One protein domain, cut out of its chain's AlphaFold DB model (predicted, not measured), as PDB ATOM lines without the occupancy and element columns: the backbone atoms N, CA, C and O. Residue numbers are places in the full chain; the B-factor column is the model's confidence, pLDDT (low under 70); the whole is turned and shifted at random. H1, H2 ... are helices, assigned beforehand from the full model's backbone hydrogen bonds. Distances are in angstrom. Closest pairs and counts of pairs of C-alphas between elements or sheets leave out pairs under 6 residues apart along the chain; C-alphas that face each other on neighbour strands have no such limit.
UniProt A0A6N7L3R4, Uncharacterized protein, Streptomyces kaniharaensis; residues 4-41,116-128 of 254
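What this domain is: This is residues 4 to 41 and 116 to 128 of the 254 residues of an uncharacterized protein of Streptomyces kaniharaensis (UniProt A0A6N7L3R4). Two longer helices, H1 and H4, pack on each other about at right angles, H1 through residues 12 to 17 in its earlier part, and two short helices stand near their far ends: H2 where H1 ends, H3 where H4 begins. Residues 4 to 10 form a stretch with no named element that leads into H1, and residues 30 to 36 run from H2 to H3. The printed part has 51 residues with four named helices, in the order H1, H2, H3, H4, and no named strand; its class is all helix. The whole is compact, with a radius of gyration of the C-alphas of 10.0 A, and the C-alphas span 27 by 19 by 16 A.

Where its parts are: The printed part begins at Val 4, with its C-alpha at (188.966, 135.028, 169.280). H1 takes residues 11 to 23, beginning at C-alpha 11 at (196.128, 144.190, 163.372), and measures 18.2 A from first to last C-alpha. H2 takes residues 25 to 29 and measures 6.6 A. H3 takes residues 37 to 40 and measures 5.0 A. H4 takes residues 117 to 127, measures 15.0 A and ends at C-alpha 127 at (198.785, 133.484, 164.000).

How they stand to each other: H1 touches H4 with its residues 12 to 17 alone; their closest C-alphas, those of Val 13 and Glu 123, are 5.2 A apart. The lines of H1 and H4 are about perpendicular, at 79 degrees. H1 touches H2 with its residues 17 to 21 alone, and the closest C-alphas are those of Ala 21 and Leu 28, at 6.9 A. H2 and H4 are close but not clearly touching, with the closest C-alphas, those of Leu 28 and Leu 124, 7.9 A apart. H3 and H4 only just touch, with 3 pairs of C-alphas within 8 A; the closest are those of Ala 40 and Arg 117, at 4.9 A. H3 is apart from H1 and from H2. In H1, H2 and H4 every O i to N i+4 pair is within hydrogen-bond range. H3, with 4 residues, is too short for such a pair, and its 1 pair of O i and N i+3 is within range.

The domain as a whole: The two C-alphas farthest apart in the domain are those of Gly 8 and Arg 37, at 27.8 A. Residues 42 to 115 are cut out and not printed, and C-alphas 41 and 116 are 4.9 A apart across the cut. Of the links that are printed whole, H1 to H2 is tight, with 1 residue, and H2 to H3 is short, with 7 residues; H3 to H4 is the link across the cut. The mean pLDDT of the printed part is 82.4, and the model's confidence is under 70 at residue 37, residues 39 to 41 and residue 116.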
ATOM      1  N   VAL A   4     188.322 134.123 168.321       89.69
ATOM      2  CA  VAL A   4     188.966 135.028 169.280       89.69
ATOM      3  C   VAL A   4     190.456 135.004 168.964       89.69
ATOM      4  O   VAL A   4     191.013 133.934 168.740       89.69
ATOM      5  N   VAL A   5     191.091 136.167 168.896       92.19
ATOM      6  CA  VAL A   5     192.484 136.313 168.455       92.19
ATOM      7  C   VAL A   5     193.310 136.905 169.592       92.19
ATOM      8  O   VAL A   5     192.819 137.763 170.322       92.19
ATOM      9  N   ASP A   6     194.552 136.445 169.726       92.31
ATOM     10  CA  ASP A   6     195.524 136.994 170.665       92.31
ATOM     11  C   ASP A   6     195.743 138.493 170.385       92.31
ATOM     12  O   ASP A   6     196.092 138.867 169.261       92.31
ATOM     13  N   PRO A   7     195.565 139.368 171.382       87.19
ATOM     14  CA  PRO A   7     195.696 140.809 171.196       87.19
ATOM     15  C   PRO A   7     197.124 141.293 170.958       87.19
ATOM     16  O   PRO A   7     197.315 142.412 170.493       87.19
ATOM     17  N   GLY A   8     198.130 140.467 171.240       87.50
ATOM     18  CA  GLY A   8     199.516 140.732 170.876       87.50
ATOM     19  C   GLY A   8     199.837 140.414 169.413       87.50
ATOM     20  O   GLY A   8     201.015 140.424 169.054       87.50
ATOM     21  N   LEU A   9     198.854 140.039 168.587       89.69
ATOM     22  CA  LEU A   9     199.040 139.903 167.142       89.69
ATOM     23  C   LEU A   9     198.899 141.257 166.434       89.69
ATOM     24  O   LEU A   9     198.051 142.068 166.813       89.69
ATOM     25  N   PRO A  10     199.663 141.499 165.351       88.75
ATOM     26  CA  PRO A  10     199.460 142.670 164.511       88.75
ATOM     27  C   PRO A  10     198.025 142.747 163.976       88.75
ATOM     28  O   PRO A  10     197.419 141.736 163.612       88.75
ATOM     29  N   ALA A  11     197.495 143.967 163.844       84.94
ATOM     30  CA  ALA A  11     196.128 144.190 163.372       84.94
ATOM     31  C   ALA A  11     195.856 143.570 161.986       84.94
ATOM     32  O   ALA A  11     194.745 143.105 161.732       84.94
ATOM     33  N   SER A  12     196.862 143.523 161.104       82.56
ATOM     34  CA  SER A  12     196.753 142.863 159.797       82.56
ATOM     35  C   SER A  12     196.552 141.351 159.934       82.56
ATOM     36  O   SER A  12     195.644 140.799 159.316       82.56
ATOM     37  N   VAL A  13     197.316 140.703 160.819       88.00
ATOM     38  CA  VAL A  13     197.214 139.266 161.104       88.00
ATOM     39  C   VAL A  13     195.845 138.936 161.697       88.00
ATOM     40  O   VAL A  13     195.157 138.038 161.210       88.00
ATOM     41  N   ALA A  14     195.394 139.708 162.690       87.94
ATOM     42  CA  ALA A  14     194.071 139.532 163.288       87.94
ATOM     43  C   ALA A  14     192.942 139.714 162.259       87.94
ATOM     44  O   ALA A  14     191.998 138.920 162.215       87.94
ATOM     45  N   ALA A  15     193.052 140.713 161.377       87.62
ATOM     46  CA  ALA A  15     192.090 140.928 160.298       87.62
ATOM     47  C   ALA A  15     192.039 139.743 159.320       87.62
ATOM     48  O   ALA A  15     190.944 139.337 158.912       87.62
ATOM     49  N   THR A  16     193.191 139.160 158.982       88.25
ATOM     50  CA  THR A  16     193.280 137.958 158.143       88.25
ATOM     51  C   THR A  16     192.634 136.752 158.819       88.25
ATOM     52  O   THR A  16     191.794 136.098 158.196       88.25
ATOM     53  N   VAL A  17     192.909 136.506 160.106       89.38
ATOM     54  CA  VAL A  17     192.265 135.424 160.874       89.38
ATOM     55  C   VAL A  17     190.748 135.611 160.925       89.38
ATOM     56  O   VAL A  17     190.004 134.686 160.607       89.38
ATOM     57  N   HIS A  18     190.246 136.810 161.234       90.00
ATOM     58  CA  HIS A  18     188.801 137.073 161.255       90.00
ATOM     59  C   HIS A  18     188.144 136.963 159.874       90.00
ATOM     60  O   HIS A  18     186.967 136.599 159.767       90.00
ATOM     61  N   ARG A  19     188.860 137.302 158.796       87.50
ATOM     62  CA  ARG A  19     188.372 137.120 157.423       87.50
ATOM     63  C   ARG A  19     188.276 135.634 157.082       87.50
ATOM     64  O   ARG A  19     187.219 135.195 156.629       87.50
ATOM     65  N   LEU A  20     189.323 134.862 157.371       88.50
ATOM     66  CA  LEU A  20     189.361 133.418 157.140       88.50
ATOM     67  C   LEU A  20     188.340 132.677 158.002       88.50
ATOM     68  O   LEU A  20     187.579 131.886 157.470       88.50
ATOM     69  N   ALA A  21     188.192 133.006 159.284       88.69
ATOM     70  CA  ALA A  21     187.179 132.388 160.144       88.69
ATOM     71  C   ALA A  21     185.754 132.571 159.588       88.69
ATOM     72  O   ALA A  21     184.906 131.679 159.698       88.69
ATOM     73  N   ARG A  22     185.477 133.721 158.963       86.44
ATOM     74  CA  ARG A  22     184.170 134.004 158.365       86.44
ATOM     75  C   ARG A  22     183.950 133.275 157.044       86.44
ATOM     76  O   ARG A  22     182.874 132.715 156.872       86.44
ATOM     77  N   GLN A  23     184.931 133.309 156.144       86.38
ATOM     78  CA  GLN A  23     184.759 132.886 154.748       86.38
ATOM     79  C   GLN A  23     185.312 131.488 154.445       86.38
ATOM     80  O   GLN A  23     184.739 130.790 153.619       86.38
ATOM     81  N   HIS A  24     186.405 131.099 155.105       86.69
ATOM     82  CA  HIS A  24     187.174 129.872 154.860       86.69
ATOM     83  C   HIS A  24     187.694 129.252 156.174       86.69
ATOM     84  O   HIS A  24     188.910 129.168 156.389       86.69
ATOM     85  N   PRO A  25     186.807 128.879 157.120       86.44
ATOM     86  CA  PRO A  25     187.210 128.348 158.425       86.44
ATOM     87  C   PRO A  25     188.055 127.070 158.340       86.44
ATOM     88  O   PRO A  25     188.844 126.794 159.242       86.44
ATOM     89  N   GLU A  26     187.916 126.301 157.262       87.31
ATOM     90  CA  GLU A  26     188.710 125.113 156.957       87.31
ATOM     91  C   GLU A  26     190.219 125.393 156.914       87.31
ATOM     92  O   GLU A  26     190.997 124.555 157.361       87.31
ATOM     93  N   VAL A  27     190.626 126.592 156.481       86.69
ATOM     94  CA  VAL A  27     192.036 127.016 156.398       86.69
ATOM     95  C   VAL A  27     192.652 127.238 157.780       86.69
ATOM     96  O   VAL A  27     193.844 127.031 157.975       86.69
ATOM     97  N   LEU A  28     191.840 127.640 158.759       87.31
ATOM     98  CA  LEU A  28     192.296 127.800 160.142       87.31
ATOM     99  C   LEU A  28     192.360 126.456 160.876       87.31
ATOM    100  O   LEU A  28     193.150 126.286 161.794       87.31
ATOM    101  N   ARG A  29     191.544 125.481 160.473       85.12
ATOM    102  CA  ARG A  29     191.556 124.140 161.076       85.12
ATOM    103  C   ARG A  29     192.672 123.265 160.529       85.12
ATOM    104  O   ARG A  29     193.242 122.471 161.270       85.12
ATOM    105  N   ASN A  30     192.948 123.384 159.234       83.56
ATOM    106  CA  ASN A  30     193.938 122.574 158.554       83.56
ATOM    107  C   ASN A  30     194.938 123.475 157.808       83.56
ATOM    108  O   ASN A  30     194.559 124.081 156.804       83.56
ATOM    109  N   PRO A  31     196.211 123.539 158.246       71.88
ATOM    110  CA  PRO A  31     197.233 124.339 157.575       71.88
ATOM    111  C   PRO A  31     197.547 123.856 156.151       71.88
ATOM    112  O   PRO A  31     198.061 124.640 155.358       71.88
ATOM    113  N   ASP A  32     197.201 122.609 155.808       78.00
ATOM    114  CA  ASP A  32     197.389 122.046 154.467       78.00
ATOM    115  C   ASP A  32     196.213 122.352 153.521       78.00
ATOM    116  O   ASP A  32     196.243 121.994 152.340       78.00
ATOM    117  N   ALA A  33     195.154 123.009 154.009       81.62
ATOM    118  CA  ALA A  33     194.022 123.383 153.173       81.62
ATOM    119  C   ALA A  33     194.436 124.415 152.104       81.62
ATOM    120  O   ALA A  33     195.234 125.322 152.368       81.62
ATOM    121  N   PRO A  34     193.877 124.328 150.884       78.69
ATOM    122  CA  PRO A  34     194.187 125.282 149.833       78.69
ATOM    123  C   PRO A  34     193.746 126.694 150.232       78.69
ATOM    124  O   PRO A  34     192.603 126.919 150.632       78.69
ATOM    125  N   LEU A  35     194.655 127.662 150.083       78.50
ATOM    126  CA  LEU A  35     194.351 129.067 150.339       78.50
ATOM    127  C   LEU A  35     193.282 129.590 149.363       78.50
ATOM    128  O   LEU A  35     193.264 129.205 148.188       78.50
ATOM    129  N   PRO A  36     192.399 130.493 149.820       74.44
ATOM    130  CA  PRO A  36     191.306 130.990 148.999       74.44
ATOM    131  C   PRO A  36     191.808 131.866 147.848       74.44
ATOM    132  O   PRO A  36     192.857 132.496 147.930       74.44
ATOM    133  N   ARG A  37     191.030 131.959 146.763       69.31
ATOM    134  CA  ARG A  37     191.450 132.665 145.534       69.31
ATOM    135  C   ARG A  37     191.760 134.147 145.739       69.31
ATOM    136  O   ARG A  37     192.608 134.686 145.043       69.31
ATOM    137  N   TRP A  38     191.107 134.809 146.694       70.19
ATOM    138  CA  TRP A  38     191.427 136.199 147.031       70.19
ATOM    139  C   TRP A  38     192.805 136.338 147.683       70.19
ATOM    140  O   TRP A  38     193.405 137.401 147.586       70.19
ATOM    141  N   ALA A  39     193.314 135.266 148.299       64.38
ATOM    142  CA  ALA A  39     194.673 135.187 148.806       64.38
ATOM    143  C   ALA A  39     195.691 134.880 147.690       64.38
ATOM    144  O   ALA A  39     196.874 134.784 147.965       64.38
ATOM    145  N   ALA A  40     195.277 134.653 146.437       54.91
ATOM    146  CA  ALA A  40     196.173 134.188 145.375       54.91
ATOM    147  C   ALA A  40     196.956 135.307 144.666       54.91
ATOM    148  O   ALA A  40     197.828 135.002 143.859       54.91
ATOM    149  N   VAL A  41     196.669 136.584 144.935       55.47
ATOM    150  CA  VAL A  41     197.278 137.700 144.193       55.47
ATOM    151  C   VAL A  41     198.569 138.145 144.878       55.47
ATOM    152  O   VAL A  41     198.551 138.950 145.803       55.47
ATOM    153  N   GLY A 116     198.208 138.830 149.579       66.56
ATOM    154  CA  GLY A 116     199.085 137.961 148.773       66.56
ATOM    155  C   GLY A 116     199.236 136.562 149.371       66.56
ATOM    156  O   GLY A 116     199.177 136.420 150.588       66.56
ATOM    157  N   ARG A 117     199.465 135.523 148.553       74.12
ATOM    158  CA  ARG A 117     199.498 134.118 149.030       74.12
ATOM    159  C   ARG A 117     200.592 133.913 150.064       74.12
ATOM    160  O   ARG A 117     200.382 133.277 151.091       74.12
ATOM    161  N   THR A 118     201.742 134.508 149.783       72.19
ATOM    162  CA  THR A 118     202.915 134.584 150.653       72.19
ATOM    163  C   THR A 118     202.608 135.351 151.940       72.19
ATOM    164  O   THR A 118     202.920 134.870 153.026       72.19
ATOM    165  N   THR A 119     201.929 136.497 151.841       78.38
ATOM    166  CA  THR A 119     201.502 137.301 152.993       78.38
ATOM    167  C   THR A 119     200.515 136.549 153.875       78.38
ATOM    168  O   THR A 119     200.752 136.445 155.068       78.38
ATOM    169  N   VAL A 120     199.453 135.972 153.309       80.88
ATOM    170  CA  VAL A 120     198.439 135.220 154.060       80.88
ATOM    171  C   VAL A 120     199.055 133.975 154.692       80.88
ATOM    172  O   VAL A 120     198.778 133.700 155.852       80.88
ATOM    173  N   ALA A 121     199.932 133.255 153.987       81.19
ATOM    174  CA  ALA A 121     200.657 132.123 154.564       81.19
ATOM    175  C   ALA A 121     201.554 132.550 155.735       81.19
ATOM    176  O   ALA A 121     201.573 131.885 156.769       81.19
ATOM    177  N   ARG A 122     202.258 133.680 155.604       83.44
ATOM    178  CA  ARG A 122     203.078 134.250 156.680       83.44
ATOM    179  C   ARG A 122     202.225 134.669 157.875       83.44
ATOM    180  O   ARG A 122     202.553 134.304 158.996       83.44
ATOM    181  N   GLU A 123     201.133 135.392 157.644       87.50
ATOM    182  CA  GLU A 123     200.215 135.832 158.700       87.50
ATOM    183  C   GLU A 123     199.536 134.638 159.387       87.50
ATOM    184  O   GLU A 123     199.371 134.644 160.600       87.50
ATOM    185  N   LEU A 124     199.199 133.576 158.651       86.62
ATOM    186  CA  LEU A 124     198.684 132.328 159.221       86.62
ATOM    187  C   LEU A 124     199.727 131.587 160.056       86.62
ATOM    188  O   LEU A 124     199.394 131.061 161.119       86.62
ATOM    189  N   ALA A 125     200.978 131.545 159.594       86.12
ATOM    190  CA  ALA A 125     202.078 130.973 160.360       86.12
ATOM    191  C   ALA A 125     202.314 131.760 161.658       86.12
ATOM    192  O   ALA A 125     202.484 131.158 162.714       86.12
ATOM    193  N   GLU A 126     202.253 133.091 161.593       87.94
ATOM    194  CA  GLU A 126     202.382 133.988 162.745       87.94
ATOM    195  C   GLU A 126     201.200 133.872 163.720       87.94
ATOM    196  O   GLU A 126     201.378 133.911 164.937       87.94
ATOM    197  N   ALA A 127     199.987 133.672 163.199       89.50
ATOM    198  CA  ALA A 127     198.785 133.484 164.000       89.50
ATOM    199  C   ALA A 127     198.683 132.090 164.639       89.50
ATOM    200  O   ALA A 127     197.797 131.862 165.464       89.50
ATOM    201  N   ARG A 128     199.527 131.123 164.257       86.44
ATOM    202  CA  ARG A 128     199.372 129.724 164.675       86.44
ATOM    203  C   ARG A 128     199.431 129.587 166.199       86.44
ATOM    204  O   ARG A 128     200.396 129.996 166.836       86.44
TER     205      ARG A 128